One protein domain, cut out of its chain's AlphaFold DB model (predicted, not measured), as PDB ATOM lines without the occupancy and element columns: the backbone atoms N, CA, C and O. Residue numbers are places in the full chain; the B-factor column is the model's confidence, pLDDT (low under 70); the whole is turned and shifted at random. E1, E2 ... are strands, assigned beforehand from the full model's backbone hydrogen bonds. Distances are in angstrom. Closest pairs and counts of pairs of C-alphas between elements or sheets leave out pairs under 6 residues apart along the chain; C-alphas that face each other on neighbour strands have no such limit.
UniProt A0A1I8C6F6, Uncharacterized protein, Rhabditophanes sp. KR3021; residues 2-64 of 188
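Overview. This is residues 2 to 64 of the 188 residues of an uncharacterized protein of Rhabditophanes sp. KR3021 (UniProt A0A1I8C6F6). With little regular structure, the printed part is a loose, flat string of loops, with one small hairpin, E1 and E2, between two long stretches with no named element. Short antiparallel pairings fold the loops back on themselves: residues 2 to 3 with 6 to 7, 13 to 14 with 20 to 21, and 41 to 42 with 48 to 49. Of 63 residues, 6 are in two named strands, antiparallel, order E1 - E2; the class is all strand, with no named helix. The radius of gyration of the C-alphas is 13.8 A; the spans are 48 by 25 by 13 A.

Along the chain. E1, residues 26 to 28, begins at C-alpha 26 (208.220, 229.587, 254.706). E2, residues 35 to 37, ends at C-alpha 37 (207.637, 233.463, 256.287).

Arrangement. E1 and E2 form an antiparallel hairpin with a short link, their directions at 162 degrees. N 27 and O 36 are within hydrogen-bond range at 2.9 A.

Size, cuts and confidence. The C-alphas of Gly 5 and Asp 64, the farthest apart, are 49.0 A apart. The printed part has no cut. Residues 52 to 56, 58 to 59 and 61 to 64 have pLDDT under 70.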
ATOM      1  N   LEU A   2     195.526 226.590 231.284       79.25
ATOM      2  CA  LEU A   2     195.671 225.172 230.938       79.25
ATOM      3  C   LEU A   2     196.578 225.052 229.705       79.25
ATOM      4  O   LEU A   2     196.273 225.639 228.670       79.25
ATOM      5  N   ILE A   3     197.690 224.330 229.821       80.75
ATOM      6  CA  ILE A   3     198.652 224.099 228.735       80.75
ATOM      7  C   ILE A   3     198.890 222.590 228.665       80.75
ATOM      8  O   ILE A   3     199.275 221.983 229.660       80.75
ATOM      9  N   ASN A   4     198.622 221.970 227.512       81.62
ATOM     10  CA  ASN A   4     198.776 220.520 227.297       81.62
ATOM     11  C   ASN A   4     198.053 219.646 228.344       81.62
ATOM     12  O   ASN A   4     198.577 218.631 228.792       81.62
ATOM     13  N   GLY A   5     196.857 220.063 228.774       79.12
ATOM     14  CA  GLY A   5     196.075 219.341 229.784       79.12
ATOM     15  C   GLY A   5     196.580 219.490 231.223       79.12
ATOM     16  O   GLY A   5     196.000 218.891 232.123       79.12
ATOM     17  N   GLN A   6     197.615 220.300 231.466       80.50
ATOM     18  CA  GLN A   6     198.108 220.629 232.804       80.50
ATOM     19  C   GLN A   6     197.815 222.088 233.158       80.50
ATOM     20  O   GLN A   6     197.915 222.990 232.322       80.50
ATOM     21  N   CYS A   7     197.462 222.342 234.417       83.25
ATOM     22  CA  CYS A   7     197.302 223.700 234.922       83.25
ATOM     23  C   CYS A   7     198.672 224.343 235.156       83.25
ATOM     24  O   CYS A   7     199.414 223.957 236.055       83.25
ATOM     25  N   HIS A   8     198.988 225.365 234.366       86.62
ATOM     26  CA  HIS A   8     200.111 226.254 234.615       86.62
ATOM     27  C   HIS A   8     199.663 227.395 235.530       86.62
ATOM     28  O   HIS A   8     198.822 228.223 235.150       86.62
ATOM     29  N   CYS A   9     200.181 227.403 236.753       89.69
ATOM     30  CA  CYS A   9     199.791 228.362 237.777       89.69
ATOM     31  C   CYS A   9     200.531 229.686 237.629       89.69
ATOM     32  O   CYS A   9     201.699 229.722 237.248       89.69
ATOM     33  N   ASN A  10     199.839 230.775 237.964       90.06
ATOM     34  CA  ASN A  10     200.461 232.089 238.049       90.06
ATOM     35  C   ASN A  10     201.502 232.112 239.173       90.06
ATOM     36  O   ASN A  10     201.472 231.288 240.093       90.06
ATOM     37  N   TYR A  11     202.406 233.089 239.111       90.12
ATOM     38  CA  TYR A  11     203.416 233.283 240.141       90.12
ATOM     39  C   TYR A  11     202.789 233.314 241.545       90.12
ATOM     40  O   TYR A  11     201.790 233.995 241.772       90.12
ATOM     41  N   GLY A  12     203.372 232.547 242.471       89.94
ATOM     42  CA  GLY A  12     202.883 232.435 243.847       89.94
ATOM     43  C   GLY A  12     201.748 231.425 244.061       89.94
ATOM     44  O   GLY A  12     201.300 231.257 245.192       89.94
ATOM     45  N   TRP A  13     201.320 230.697 243.024       91.69
ATOM     46  CA  TRP A  13     200.268 229.678 243.110       91.69
ATOM     47  C   TRP A  13     200.758 228.297 242.678       91.69
ATOM     48  O   TRP A  13     201.672 228.158 241.867       91.69
ATOM     49  N   GLN A  14     200.151 227.256 243.241       90.38
ATOM     50  CA  GLN A  14     200.500 225.863 242.990       90.38
ATOM     51  C   GLN A  14     199.307 224.916 243.177       90.38
ATOM     52  O   GLN A  14     198.242 225.288 243.676       90.38
ATOM     53  N   GLY A  15     199.538 223.649 242.831       87.06
ATOM     54  CA  GLY A  15     198.551 222.577 242.877       87.06
ATOM     55  C   GLY A  15     197.846 222.381 241.543       87.06
ATOM     56  O   GLY A  15     197.909 223.235 240.663       87.06
ATOM     57  N   ASP A  16     197.149 221.258 241.419       85.44
ATOM     58  CA  ASP A  16     196.564 220.803 240.150       85.44
ATOM     59  C   ASP A  16     195.501 221.764 239.607       85.44
ATOM     60  O   ASP A  16     195.243 221.804 238.410       85.44
ATOM     61  N   LEU A  17     194.911 222.573 240.491       86.00
ATOM     62  CA  LEU A  17     193.933 223.613 240.169       86.00
ATOM     63  C   LEU A  17     194.431 225.026 240.514       86.00
ATOM     64  O   LEU A  17     193.635 225.959 240.546       86.00
ATOM     65  N   CYS A  18     195.721 225.197 240.820       88.31
ATOM     66  CA  CYS A  18     196.308 226.488 241.202       88.31
ATOM     67  C   CYS A  18     195.605 227.191 242.373       88.31
ATOM     68  O   CYS A  18     195.611 228.413 242.470       88.31
ATOM     69  N   ASN A  19     194.987 226.419 243.263       87.69
ATOM     70  CA  ASN A  19     194.184 226.910 244.380       87.69
ATOM     71  C   ASN A  19     194.958 226.963 245.703       87.69
ATOM     72  O   ASN A  19     194.391 227.305 246.740       87.69
ATOM     73  N   ARG A  20     196.243 226.596 245.694       88.94
ATOM     74  CA  ARG A  20     197.108 226.654 246.871       88.94
ATOM     75  C   ARG A  20     198.165 227.723 246.671       88.94
ATOM     76  O   ARG A  20     198.801 227.774 245.622       88.94
ATOM     77  N   VAL A  21     198.390 228.533 247.699       91.94
ATOM     78  CA  VAL A  21     199.515 229.469 247.716       91.94
ATOM     79  C   VAL A  21     200.838 228.691 247.740       91.94
ATOM     80  O   VAL A  21     200.957 227.647 248.395       91.94
ATOM     81  N   LYS A  22     201.828 229.180 246.997       92.62
ATOM     82  CA  LYS A  22     203.208 228.699 247.015       92.62
ATOM     83  C   LYS A  22     204.031 229.628 247.902       92.62
ATOM     84  O   LYS A  22     204.158 230.809 247.603       92.62
ATOM     85  N   CYS A  23     204.607 229.075 248.962       92.50
ATOM     86  CA  CYS A  23     205.536 229.790 249.833       92.50
ATOM     87  C   CYS A  23     206.959 229.377 249.462       92.50
ATOM     88  O   CYS A  23     207.264 228.187 249.512       92.50
ATOM     89  N   TYR A  24     207.805 230.329 249.064       90.44
ATOM     90  CA  TYR A  24     209.183 230.033 248.661       90.44
ATOM     91  C   TYR A  24     210.076 229.767 249.875       90.44
ATOM     92  O   TYR A  24     210.725 228.727 249.939       90.44
ATOM     93  N   PHE A  25     210.040 230.668 250.860       89.94
ATOM     94  CA  PHE A  25     210.823 230.564 252.094       89.94
ATOM     95  C   PHE A  25     209.927 230.698 253.333       89.94
ATOM     96  O   PHE A  25     209.864 231.737 254.000       89.94
ATOM     97  N   GLY A  26     209.143 229.650 253.582       89.56
ATOM     98  CA  GLY A  26     208.220 229.587 254.706       89.56
ATOM     99  C   GLY A  26     207.209 228.451 254.575       89.56
ATOM    100  O   GLY A  26     207.392 227.502 253.812       89.56
ATOM    101  N   LYS A  27     206.106 228.551 255.323       91.62
ATOM    102  CA  LYS A  27     205.045 227.531 255.353       91.62
ATOM    103  C   LYS A  27     203.682 228.128 255.039       91.62
ATOM    104  O   LYS A  27     203.316 229.166 255.583       91.62
ATOM    105  N   ALA A  28     202.902 227.431 254.216       91.06
ATOM    106  CA  ALA A  28     201.516 227.802 253.951       91.06
ATOM    107  C   ALA A  28     200.668 227.633 255.217       91.06
ATOM    108  O   ALA A  28     200.773 226.626 255.927       91.06
ATOM    109  N   ILE A  29     199.814 228.613 255.493       89.75
ATOM    110  CA  ILE A  29     198.871 228.542 256.606       89.75
ATOM    111  C   ILE A  29     197.667 227.708 256.158       89.75
ATOM    112  O   ILE A  29     197.076 227.954 255.107       89.75
ATOM    113  N   LYS A  30     197.290 226.694 256.950       86.38
ATOM    114  CA  LYS A  30     196.141 225.836 256.626       86.38
ATOM    115  C   LYS A  30     194.875 226.683 256.464       86.38
ATOM    116  O   LYS A  30     194.599 227.543 257.296       86.38
ATOM    117  N   ASN A  31     194.103 226.385 255.421       83.44
ATOM    118  CA  ASN A  31     192.835 227.044 255.088       83.44
ATOM    119  C   ASN A  31     192.947 228.554 254.803       83.44
ATOM    120  O   ASN A  31     191.942 229.257 254.868       83.44
ATOM    121  N   LYS A  32     194.145 229.056 254.482       84.69
ATOM    122  CA  LYS A  32     194.364 230.446 254.072       84.69
ATOM    123  C   LYS A  32     195.253 230.510 252.834       84.69
ATOM    124  O   LYS A  32     196.155 229.694 252.667       84.69
ATOM    125  N   ALA A  33     195.028 231.514 251.990       86.81
ATOM    126  CA  ALA A  33     195.902 231.839 250.862       86.81
ATOM    127  C   ALA A  33     197.079 232.726 251.318       86.81
ATOM    128  O   ALA A  33     197.365 233.755 250.719       86.81
ATOM    129  N   GLU A  34     197.724 232.346 252.422       90.00
ATOM    130  CA  GLU A  34     198.764 233.137 253.083       90.00
ATOM    131  C   GLU A  34     199.948 232.259 253.487       90.00
ATOM    132  O   GLU A  34     199.794 231.091 253.866       90.00
ATOM    133  N   CYS A  35     201.135 232.858 253.455       92.38
ATOM    134  CA  CYS A  35     202.374 232.234 253.879       92.38
ATOM    135  C   CYS A  35     202.856 232.802 255.214       92.38
ATOM    136  O   CYS A  35     202.860 234.009 255.443       92.38
ATOM    137  N   LYS A  36     203.323 231.914 256.090       93.56
ATOM    138  CA  LYS A  36     204.132 232.267 257.254       93.56
ATOM    139  C   LYS A  36     205.604 232.198 256.853       93.56
ATOM    140  O   LYS A  36     206.117 231.096 256.654       93.56
ATOM    141  N   CYS A  37     206.245 233.355 256.726       90.88
ATOM    142  CA  CYS A  37     207.637 233.463 256.287       90.88
ATOM    143  C   CYS A  37     208.634 233.115 257.388       90.88
ATOM    144  O   CYS A  37     208.355 233.305 258.576       90.88
ATOM    145  N   ASP A  38     209.799 232.627 256.969       85.56
ATOM    146  CA  ASP A  38     210.950 232.437 257.844       85.56
ATOM    147  C   ASP A  38     211.583 233.789 258.232       85.56
ATOM    148  O   ASP A  38     211.270 234.847 257.674       85.56
ATOM    149  N   ASN A  39     212.463 233.775 259.237       80.69
ATOM    150  CA  ASN A  39     213.087 234.992 259.755       80.69
ATOM    151  C   ASN A  39     213.831 235.757 258.646       80.69
ATOM    152  O   ASN A  39     214.523 235.158 257.832       80.69
ATOM    153  N   LEU A  40     213.726 237.093 258.664       81.62
ATOM    154  CA  LEU A  40     214.342 238.025 257.697       81.62
ATOM    155  C   LEU A  40     213.741 238.014 256.281       81.62
ATOM    156  O   LEU A  40     214.198 238.783 255.434       81.62
ATOM    157  N   ILE A  41     212.683 237.239 256.042       84.06
ATOM    158  CA  ILE A  41     211.967 237.170 254.762       84.06
ATOM    159  C   ILE A  41     210.535 237.690 254.952       84.06
ATOM    160  O   ILE A  41     209.933 237.558 256.017       84.06
ATOM    161  N   MET A  42     209.998 238.347 253.929       87.44
ATOM    162  CA  MET A  42     208.659 238.921 253.886       87.44
ATOM    163  C   MET A  42     208.035 238.796 252.488       87.44
ATOM    164  O   MET A  42     208.635 238.249 251.562       87.44
ATOM    165  N   GLY A  43     206.815 239.313 252.346       87.00
ATOM    166  CA  GLY A  43     206.011 239.218 251.127       87.00
ATOM    167  C   GLY A  43     204.925 238.149 251.239       87.00
ATOM    168  O   GLY A  43     205.018 237.234 252.054       87.00
ATOM    169  N   ILE A  44     203.884 238.266 250.410       88.44
ATOM    170  CA  ILE A  44     202.722 237.353 250.421       88.44
ATOM    171  C   ILE A  44     203.151 235.902 250.142       88.44
ATOM    172  O   ILE A  44     202.572 234.969 250.696       88.44
ATOM    173  N   TYR A  45     204.203 235.721 249.338       91.81
ATOM    174  CA  TYR A  45     204.758 234.418 248.960       91.81
ATOM    175  C   TYR A  45     206.092 234.096 249.655       91.81
ATOM    176  O   TYR A  45     206.708 233.069 249.358       91.81
ATOM    177  N   CYS A  46     206.536 234.945 250.592       91.06
ATOM    178  CA  CYS A  46     207.838 234.854 251.260       91.06
ATOM    179  C   CYS A  46     209.010 234.795 250.275       91.06
ATOM    180  O   CYS A  46     209.839 233.890 250.328       91.06
ATOM    181  N   ASP A  47     209.028 235.738 249.343       88.44
ATOM    182  CA  ASP A  47     209.956 235.833 248.216       88.44
ATOM    183  C   ASP A  47     210.844 237.086 248.269       88.44
ATOM    184  O   ASP A  47     211.681 237.283 247.393       88.44
ATOM    185  N   THR A  48     210.709 237.914 249.307       86.69
ATOM    186  CA  THR A  48     211.435 239.184 249.436       86.69
ATOM    187  C   THR A  48     212.165 239.265 250.776       86.69
ATOM    188  O   THR A  48     211.623 238.859 251.798       86.69
ATOM    189  N   CYS A  49     213.381 239.815 250.832       85.88
ATOM    190  CA  CYS A  49     214.042 240.071 252.119       85.88
ATOM    191  C   CYS A  49     213.356 241.225 252.869       85.88
ATOM    192  O   CYS A  49     212.884 242.180 252.259       85.88
ATOM    193  N   LYS A  50     213.333 241.175 254.208       82.75
ATOM    194  CA  LYS A  50     212.725 242.223 255.051       82.75
ATOM    195  C   LYS A  50     213.437 243.579 254.932       82.75
ATOM    196  O   LYS A  50     212.805 244.623 255.080       82.75
ATOM    197  N   ALA A  51     214.741 243.572 254.665       78.12
ATOM    198  CA  ALA A  51     215.514 244.779 254.406       78.12
ATOM    199  C   ALA A  51     215.534 245.103 252.901       78.12
ATOM    200  O   ALA A  51     215.755 244.226 252.070       78.12
ATOM    201  N   ARG A  52     215.311 246.382 252.559       64.06
ATOM    202  CA  ARG A  52     215.192 246.865 251.167       64.06
ATOM    203  C   ARG A  52     216.519 246.914 250.397       64.06
ATOM    204  O   ARG A  52     216.491 246.988 249.179       64.06
ATOM    205  N   SER A  53     217.663 246.872 251.084       57.12
ATOM    206  CA  SER A  53     219.003 246.996 250.480       57.12
ATOM    207  C   SER A  53     219.668 245.653 250.146       57.12
ATOM    208  O   SER A  53     220.884 245.593 249.980       57.12
ATOM    209  N   MET A  54     218.901 244.562 250.098       64.00
ATOM    210  CA  MET A  54     219.457 243.210 250.040       64.00
ATOM    211  C   MET A  54     219.260 242.552 248.681       64.00
ATOM    212  O   MET A  54     218.186 242.641 248.089       64.00
ATOM    213  N   SER A  55     220.278 241.810 248.236       60.81
ATOM    214  CA  SER A  55     220.114 240.749 247.241       60.81
ATOM    215  C   SER A  55     219.033 239.786 247.735       60.81
ATOM    216  O   SER A  55     219.064 239.396 248.902       60.81
ATOM    217  N   GLY A  56     218.062 239.456 246.881       67.75
ATOM    218  CA  GLY A  56     216.884 238.672 247.258       67.75
ATOM    219  C   GLY A  56     217.197 237.312 247.916       67.75
ATOM    220  O   GLY A  56     218.348 236.866 247.938       67.75
ATOM    221  N   PRO A  57     216.176 236.629 248.465       73.00
ATOM    222  CA  PRO A  57     216.346 235.332 249.123       73.00
ATOM    223  C   PRO A  57     217.085 234.303 248.237       73.00
ATOM    224  O   PRO A  57     216.909 234.329 247.017       73.00
ATOM    225  N   PRO A  58     217.889 233.374 248.802       65.75
ATOM    226  CA  PRO A  58     217.981 232.990 250.219       65.75
ATOM    227  C   PRO A  58     218.984 233.796 251.064       65.75
ATOM    228  O   PRO A  58     219.035 233.616 252.278       65.75
ATOM    229  N   HIS A  59     219.789 234.675 250.464       68.94
ATOM    230  CA  HIS A  59     220.890 235.364 251.150       68.94
ATOM    231  C   HIS A  59     220.450 236.660 251.856       68.94
ATOM    232  O   HIS A  59     221.093 237.702 251.737       68.94
ATOM    233  N   CYS A  60     219.363 236.593 252.629       71.19
ATOM    234  CA  CYS A  60     218.929 237.701 253.477       71.19
ATOM    235  C   CYS A  60     219.797 237.751 254.748       71.19
ATOM    236  O   CYS A  60     219.437 237.205 255.788       71.19
ATOM    237  N   ASN A  61     220.972 238.372 254.665       65.81
ATOM    238  CA  ASN A  61     221.813 238.652 255.831       65.81
ATOM    239  C   ASN A  61     221.128 239.701 256.735       65.81
ATOM    240  O   ASN A  61     220.639 240.704 256.225       65.81
ATOM    241  N   PRO A  62     221.058 239.555 258.064       59.31
ATOM    242  CA  PRO A  62     220.591 240.658 258.892       59.31
ATOM    243  C   PRO A  62     221.545 241.843 258.697       59.31
ATOM    244  O   PRO A  62     222.699 241.795 259.113       59.31
ATOM    245  N   MET A  63     221.075 242.908 258.041       54.22
ATOM    246  CA  MET A  63     221.714 244.211 258.188       54.22
ATOM    247  C   MET A  63     221.706 244.511 259.681       54.22
ATOM    248  O   MET A  63     220.646 244.447 260.312       54.22
ATOM    249  N   ASP A  64     222.890 244.750 260.236       53.16
ATOM    250  CA  ASP A  64     223.071 244.992 261.655       53.16
ATOM    251  C   ASP A  64     222.123 246.123 262.069       53.16
ATOM    252  O   ASP A  64     222.223 247.259 261.594       53.16
TER     253      ASP A  64